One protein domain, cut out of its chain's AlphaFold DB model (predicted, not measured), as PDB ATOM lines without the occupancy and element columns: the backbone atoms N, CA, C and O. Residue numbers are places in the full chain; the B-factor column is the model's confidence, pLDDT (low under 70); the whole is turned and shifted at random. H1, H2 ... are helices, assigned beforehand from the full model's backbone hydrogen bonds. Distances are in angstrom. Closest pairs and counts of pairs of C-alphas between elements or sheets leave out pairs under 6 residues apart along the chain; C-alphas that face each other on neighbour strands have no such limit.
ATOM      1  N   ALA A   2     -50.331  34.957 -14.245       44.12
ATOM      2  CA  ALA A   2     -49.510  35.326 -13.101       44.12
ATOM      3  C   ALA A   2     -49.593  36.847 -12.973       44.12
ATOM      4  O   ALA A   2     -49.256  37.553 -13.927       44.12
ATOM      5  N   ASP A   3     -50.121  37.330 -11.854       57.19
ATOM      6  CA  ASP A   3     -50.028  38.743 -11.511       57.19
ATOM      7  C   ASP A   3     -48.542  39.122 -11.403       57.19
ATOM      8  O   ASP A   3     -47.742  38.297 -10.952       57.19
ATOM      9  N   PRO A   4     -48.132  40.325 -11.842       60.12
ATOM     10  CA  PRO A   4     -46.756  40.773 -11.699       60.12
ATOM     11  C   PRO A   4     -46.473  41.006 -10.215       60.12
ATOM     12  O   PRO A   4     -46.723  42.084  -9.671       60.12
ATOM     13  N   SER A   5     -45.973  39.967  -9.556       58.09
ATOM     14  CA  SER A   5     -45.451  40.037  -8.203       58.09
ATOM     15  C   SER A   5     -44.371  41.123  -8.165       58.09
ATOM     16  O   SER A   5     -43.438  41.084  -8.966       58.09
ATOM     17  N   PRO A   6     -44.436  42.101  -7.248       68.62
ATOM     18  CA  PRO A   6     -43.437  43.167  -7.131       68.62
ATOM     19  C   PRO A   6     -42.092  42.669  -6.566       68.62
ATOM     20  O   PRO A   6     -41.278  43.459  -6.084       68.62
ATOM     21  N   LEU A   7     -41.864  41.356  -6.577       69.12
ATOM     22  CA  LEU A   7     -40.674  40.736  -6.031       69.12
ATOM     23  C   LEU A   7     -39.557  40.784  -7.084       69.12
ATOM     24  O   LEU A   7     -39.794  40.522  -8.262       69.12
ATOM     25  N   PRO A   8     -38.325  41.145  -6.699       82.06
ATOM     26  CA  PRO A   8     -37.208  41.157  -7.630       82.06
ATOM     27  C   PRO A   8     -36.958  39.739  -8.164       82.06
ATOM     28  O   PRO A   8     -36.986  38.778  -7.403       82.06
ATOM     29  N   VAL A   9     -36.632  39.623  -9.455       82.44
ATOM     30  CA  VAL A   9     -36.437  38.359 -10.205       82.44
ATOM     31  C   VAL A   9     -35.548  37.328  -9.483       82.44
ATOM     32  O   VAL A   9     -35.723  36.122  -9.621       82.44
ATOM     33  N   ILE A  10     -34.594  37.792  -8.675       78.38
ATOM     34  CA  ILE A  10     -33.689  36.935  -7.893       78.38
ATOM     35  C   ILE A  10     -34.437  36.179  -6.781       78.38
ATOM     36  O   ILE A  10     -34.106  35.029  -6.494       78.38
ATOM     37  N   LEU A  11     -35.432  36.812  -6.154       76.94
ATOM     38  CA  LEU A  11     -36.259  36.191  -5.121       76.94
ATOM     39  C   LEU A  11     -37.151  35.107  -5.718       76.94
ATOM     40  O   LEU A  11     -37.263  34.053  -5.108       76.94
ATOM     41  N   GLU A  12     -37.700  35.323  -6.917       83.06
ATOM     42  CA  GLU A  12     -38.488  34.303  -7.621       83.06
ATOM     43  C   GLU A  12     -37.648  33.059  -7.927       83.06
ATOM     44  O   GLU A  12     -38.057  31.957  -7.577       83.06
ATOM     45  N   LEU A  13     -36.434  33.226  -8.473       84.06
ATOM     46  CA  LEU A  13     -35.533  32.101  -8.765       84.06
ATOM     47  C   LEU A  13     -35.179  31.285  -7.510       84.06
ATOM     48  O   LEU A  13     -35.050  30.062  -7.566       84.06
ATOM     49  N   LEU A  14     -34.992  31.969  -6.378       80.81
ATOM     50  CA  LEU A  14     -34.691  31.322  -5.104       80.81
ATOM     51  C   LEU A  14     -35.920  30.589  -4.542       80.81
ATOM     52  O   LEU A  14     -35.773  29.492  -4.006       80.81
ATOM     53  N   LEU A  15     -37.111  31.189  -4.651       77.81
ATOM     54  CA  LEU A  15     -38.370  30.621  -4.160       77.81
ATOM     55  C   LEU A  15     -38.768  29.375  -4.947       77.81
ATOM     56  O   LEU A  15     -39.206  28.396  -4.347       77.81
ATOM     57  N   ASP A  16     -38.571  29.411  -6.263       84.62
ATOM     58  CA  ASP A  16     -38.848  28.293  -7.160       84.62
ATOM     59  C   ASP A  16     -37.952  27.098  -6.794       84.62
ATOM     60  O   ASP A  16     -38.450  26.011  -6.500       84.62
ATOM     61  N   TYR A  17     -36.641  27.333  -6.618       84.69
ATOM     62  CA  TYR A  17     -35.695  26.310  -6.155       84.69
ATOM     63  C   TYR A  17     -36.010  25.770  -4.747       84.69
ATOM     64  O   TYR A  17     -35.827  24.582  -4.476       84.69
ATOM     65  N   LEU A  18     -36.477  26.625  -3.829       75.69
ATOM     66  CA  LEU A  18     -36.866  26.195  -2.481       75.69
ATOM     67  C   LEU A  18     -38.152  25.360  -2.484       75.69
ATOM     68  O   LEU A  18     -38.258  24.433  -1.682       75.69
ATOM     69  N   SER A  19     -39.113  25.667  -3.359       82.94
ATOM     70  CA  SER A  19     -40.387  24.939  -3.442       82.94
ATOM     71  C   SER A  19     -40.215  23.481  -3.870       82.94
ATOM     72  O   SER A  19     -40.923  22.613  -3.362       82.94
ATOM     73  N   ASP A  20     -39.217  23.196  -4.709       88.12
ATOM     74  CA  ASP A  20     -38.936  21.844  -5.204       88.12
ATOM     75  C   ASP A  20     -38.319  20.926  -4.131       88.12
ATOM     76  O   ASP A  20     -38.388  19.699  -4.226       88.12
ATOM     77  N   VAL A  21     -37.706  21.505  -3.091       89.62
ATOM     78  CA  VAL A  21     -36.938  20.760  -2.076       89.62
ATOM     79  C   VAL A  21     -37.622  20.753  -0.703       89.62
ATOM     80  O   VAL A  21     -37.376  19.844   0.095       89.62
ATOM     81  N   LEU A  22     -38.472  21.739  -0.390       79.62
ATOM     82  CA  LEU A  22     -39.074  21.874   0.938       79.62
ATOM     83  C   LEU A  22     -40.498  21.293   1.028       79.62
ATOM     84  O   LEU A  22     -41.310  21.460   0.121       79.62
ATOM     85  N   PRO A  23     -40.866  20.689   2.177       85.44
ATOM     86  CA  PRO A  23     -42.253  20.362   2.481       85.44
ATOM     87  C   PRO A  23     -43.147  21.616   2.426       85.44
ATOM     88  O   PRO A  23     -42.716  22.675   2.898       85.44
ATOM     89  N   PRO A  24     -44.414  21.504   1.978       83.25
ATOM     90  CA  PRO A  24     -45.314  22.650   1.794       83.25
ATOM     91  C   PRO A  24     -45.454  23.547   3.033       83.25
ATOM     92  O   PRO A  24     -45.575  24.761   2.926       83.25
ATOM     93  N   THR A  25     -45.386  22.961   4.229       83.69
ATOM     94  CA  THR A  25     -45.493  23.679   5.508       83.69
ATOM     95  C   THR A  25     -44.281  24.551   5.829       83.69
ATOM     96  O   THR A  25     -44.420  25.595   6.464       83.69
ATOM     97  N   ALA A  26     -43.084  24.137   5.411       77.69
ATOM     98  CA  ALA A  26     -41.870  24.920   5.608       77.69
ATOM     99  C   ALA A  26     -41.830  26.108   4.640       77.69
ATOM    100  O   ALA A  26     -41.399  27.193   5.025       77.69
ATOM    101  N   TYR A  27     -42.347  25.917   3.425       82.81
ATOM    102  CA  TYR A  27     -42.458  26.971   2.424       82.81
ATOM    103  C   TYR A  27     -43.355  28.124   2.900       82.81
ATOM    104  O   TYR A  27     -42.897  29.261   2.962       82.81
ATOM    105  N   THR A  28     -44.579  27.834   3.361       86.25
ATOM    106  CA  THR A  28     -45.513  28.876   3.834       86.25
ATOM    107  C   THR A  28     -44.986  29.639   5.053       86.25
ATOM    108  O   THR A  28     -45.231  30.833   5.209       86.25
ATOM    109  N   MET A  29     -44.240  28.965   5.936       80.81
ATOM    110  CA  MET A  29     -43.561  29.613   7.067       80.81
ATOM    111  C   MET A  29     -42.470  30.578   6.588       80.81
ATOM    112  O   MET A  29     -42.359  31.687   7.099       80.81
ATOM    113  N   PHE A  30     -41.664  30.174   5.603       80.00
ATOM    114  CA  PHE A  30     -40.624  31.036   5.047       80.00
ATOM    115  C   PHE A  30     -41.210  32.253   4.341       80.00
ATOM    116  O   PHE A  30     -40.749  33.366   4.581       80.00
ATOM    117  N   GLU A  31     -42.230  32.047   3.515       83.69
ATOM    118  CA  GLU A  31     -42.914  33.111   2.784       83.69
ATOM    119  C   GLU A  31     -43.517  34.148   3.741       83.69
ATOM    120  O   GLU A  31     -43.193  35.331   3.647       83.69
ATOM    121  N   THR A  32     -44.286  33.704   4.743       83.38
ATOM    122  CA  THR A  32     -44.889  34.599   5.746       83.38
ATOM    123  C   THR A  32     -43.844  35.384   6.535       83.38
ATOM    124  O   THR A  32     -44.010  36.588   6.742       83.38
ATOM    125  N   VAL A  33     -42.745  34.742   6.946       79.75
ATOM    126  CA  VAL A  33     -41.633  35.428   7.616       79.75
ATOM    127  C   VAL A  33     -41.018  36.472   6.692       79.75
ATOM    128  O   VAL A  33     -40.811  37.608   7.115       79.75
ATOM    129  N   LEU A  34     -40.741  36.125   5.437       80.38
ATOM    130  CA  LEU A  34     -40.081  37.012   4.483       80.38
ATOM    131  C   LEU A  34     -40.949  38.236   4.164       80.38
ATOM    132  O   LEU A  34     -40.457  39.363   4.218       80.38
ATOM    133  N   GLU A  35     -42.249  38.028   3.957       87.94
ATOM    134  CA  GLU A  35     -43.232  39.086   3.725       87.94
ATOM    135  C   GLU A  35     -43.349  40.035   4.929       87.94
ATOM    136  O   GLU A  35     -43.245  41.253   4.775       87.94
ATOM    137  N   HIS A  36     -43.460  39.500   6.151       83.50
ATOM    138  CA  HIS A  36     -43.530  40.325   7.363       83.50
ATOM    139  C   HIS A  36     -42.223  41.084   7.621       83.50
ATOM    140  O   HIS A  36     -42.252  42.240   8.046       83.50
ATOM    141  N   THR A  37     -41.069  40.467   7.343       77.25
ATOM    142  CA  THR A  37     -39.761  41.122   7.502       77.25
ATOM    143  C   THR A  37     -39.614  42.274   6.509       77.25
ATOM    144  O   THR A  37     -39.120  43.344   6.868       77.25
ATOM    145  N   TRP A  38     -40.094  42.086   5.277       82.44
ATOM    146  CA  TRP A  38     -40.107  43.118   4.244       82.44
ATOM    147  C   TRP A  38     -41.073  44.267   4.566       82.44
ATOM    148  O   TRP A  38     -40.706  45.441   4.462       82.44
ATOM    149  N   ALA A  39     -42.289  43.953   5.017       83.06
ATOM    150  CA  ALA A  39     -43.265  44.947   5.463       83.06
ATOM    151  C   ALA A  39     -42.723  45.789   6.634       83.06
ATOM    152  O   ALA A  39     -42.841  47.015   6.644       83.06
ATOM    153  N   LEU A  40     -42.044  45.151   7.591       75.06
ATOM    154  CA  LEU A  40     -41.404  45.842   8.709       75.06
ATOM    155  C   LEU A  40     -40.254  46.736   8.223       75.06
ATOM    156  O   LEU A  40     -40.192  47.907   8.596       75.06
ATOM    157  N   ALA A  41     -39.380  46.226   7.348       76.00
ATOM    158  CA  ALA A  41     -38.259  46.988   6.797       76.00
ATOM    159  C   ALA A  41     -38.720  48.222   6.003       76.00
ATOM    160  O   ALA A  41     -38.175  49.311   6.184       76.00
ATOM    161  N   SER A  42     -39.752  48.079   5.169       79.75
ATOM    162  CA  SER A  42     -40.323  49.186   4.389       79.75
ATOM    163  C   SER A  42     -41.018  50.230   5.273       79.75
ATOM    164  O   SER A  42     -40.800  51.431   5.090       79.75
ATOM    165  N   SER A  43     -41.773  49.803   6.292       77.56
ATOM    166  CA  SER A  43     -42.347  50.710   7.296       77.56
ATOM    167  C   SER A  43     -41.260  51.470   8.061       77.56
ATOM    168  O   SER A  43     -41.391  52.673   8.288       77.56
ATOM    169  N   LEU A  44     -40.180  50.789   8.450       79.19
ATOM    170  CA  LEU A  44     -39.059  51.393   9.170       79.19
ATOM    171  C   LEU A  44     -38.321  52.412   8.295       79.19
ATOM    172  O   LEU A  44     -38.007  53.508   8.755       79.19
ATOM    173  N   PHE A  45     -38.095  52.082   7.023       80.81
ATOM    174  CA  PHE A  45     -37.480  52.993   6.063       80.81
ATOM    175  C   PHE A  45     -38.336  54.245   5.848       80.81
ATOM    176  O   PHE A  45     -37.812  55.356   5.858       80.81
ATOM    177  N   THR A  46     -39.655  54.079   5.733       81.94
ATOM    178  CA  THR A  46     -40.602  55.198   5.610       81.94
ATOM    179  C   THR A  46     -40.556  56.092   6.847       81.94
ATOM    180  O   THR A  46     -40.480  57.313   6.727       81.94
ATOM    181  N   LEU A  47     -40.516  55.499   8.044       78.88
ATOM    182  CA  LEU A  47     -40.387  56.237   9.300       78.88
ATOM    183  C   LEU A  47     -39.079  57.041   9.337       78.88
ATOM    184  O   LEU A  47     -39.110  58.243   9.589       78.88
ATOM    185  N   ILE A  48     -37.943  56.423   9.007       78.69
ATOM    186  CA  ILE A  48     -36.641  57.108   8.942       78.69
ATOM    187  C   ILE A  48     -36.673  58.244   7.911       78.69
ATOM    188  O   ILE A  48     -36.225  59.350   8.201       78.69
ATOM    189  N   TYR A  49     -37.240  57.999   6.729       82.75
ATOM    190  CA  TYR A  49     -37.348  58.999   5.672       82.75
ATOM    191  C   TYR A  49     -38.193  60.201   6.115       82.75
ATOM    192  O   TYR A  49     -37.746  61.345   6.013       82.75
ATOM    193  N   THR A  50     -39.372  59.954   6.696       79.31
ATOM    194  CA  THR A  50     -40.221  61.026   7.242       79.31
ATOM    195  C   THR A  50     -39.510  61.817   8.340       79.31
ATOM    196  O   THR A  50     -39.550  63.043   8.305       79.31
ATOM    197  N   ALA A  51     -38.768  61.148   9.230       72.50
ATOM    198  CA  ALA A  51     -38.003  61.798  10.295       72.50
ATOM    199  C   ALA A  51     -36.862  62.693   9.774       72.50
ATOM    200  O   ALA A  51     -36.591  63.736  10.364       72.50
ATOM    201  N   ILE A  52     -36.205  62.317   8.669       80.12
ATOM    202  CA  ILE A  52     -35.142  63.125   8.044       80.12
ATOM    203  C   ILE A  52     -35.727  64.343   7.315       80.12
ATOM    204  O   ILE A  52     -35.125  65.414   7.316       80.12
ATOM    205  N   THR A  53     -36.891  64.184   6.679       83.44
ATOM    206  CA  THR A  53     -37.526  65.258   5.890       83.44
ATOM    207  C   THR A  53     -38.309  66.275   6.726       83.44
ATOM    208  O   THR A  53     -38.516  67.399   6.269       83.44
ATOM    209  N   SER A  54     -38.732  65.929   7.948       78.94
ATOM    210  CA  SER A  54     -39.427  66.854   8.847       78.94
ATOM    211  C   SER A  54     -38.460  67.866   9.469       78.94
ATOM    212  O   SER A  54     -37.492  67.488  10.124       78.94
ATOM    213  N   SER A  55     -38.737  69.159   9.289       69.56
ATOM    214  CA  SER A  55     -37.952  70.274   9.831       69.56
ATOM    215  C   SER A  55     -37.738  70.146  11.348       69.56
ATOM    216  O   SER A  55     -38.695  70.026  12.110       69.56
TER     217      SER A  55
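This is residues 2 to 55 of the 257 residues of an uncharacterized protein of Antrodiella citrinella (UniProt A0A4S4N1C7). A long helix, H2, makes the length of a rod, and a shorter helix, H1, folds back along its first part, the two meeting near the end of H1 and the beginning of H2 as a narrow, lopsided V. The arms of the V spread from the tight turn at residues 22 and 23, and residues 32 to 55 of the longer arm stick out, standing free. The printed part has 54 residues with two named helices, H1 then H2, and no named strand; its class is all helix. It is only just extended, close to loose, with a radius of gyration of the C-alphas of 15.3 A and spans of 51 by 21 by 17 A.

Residues 2 to 8 come before the first helix. H1 is residues 9 to 21, from C-alpha 9 at (-36.437, 38.359, -10.205), and measures 19.4 A from first to last C-alpha. H2 is residues 24 to 53, from C-alpha 24 at (-45.314, 22.650, 1.794) to C-alpha 53 at (-37.526, 65.258, 5.890), 43.5 A. Residues 54 and 55 follow it.

H1 and H2 are close but not clearly touching, with 2 pairs of C-alphas within 8 A. Their closest C-alphas, those of Ser 19 and Tyr 27, are 6.5 A apart. They run opposite ways at a shallow tilt of 24 degrees, and their centres are 18.7 A apart. Each O i to N i+4 pair of H2 is within hydrogen-bond range; in H1 8 of 9 are.

The two C-alphas farthest apart, those of Val 21 and Ser 55, are 50.9 A apart. The printed part has no cut, and the link from H1 to H2 is tight. Residues 2 to 14, of which 9 to 14 belong to H1, stand free, as do residues 20 to 25. The mean pLDDT of the printed part is 78.6; residues 2 to 7 and residue 55 are under 70.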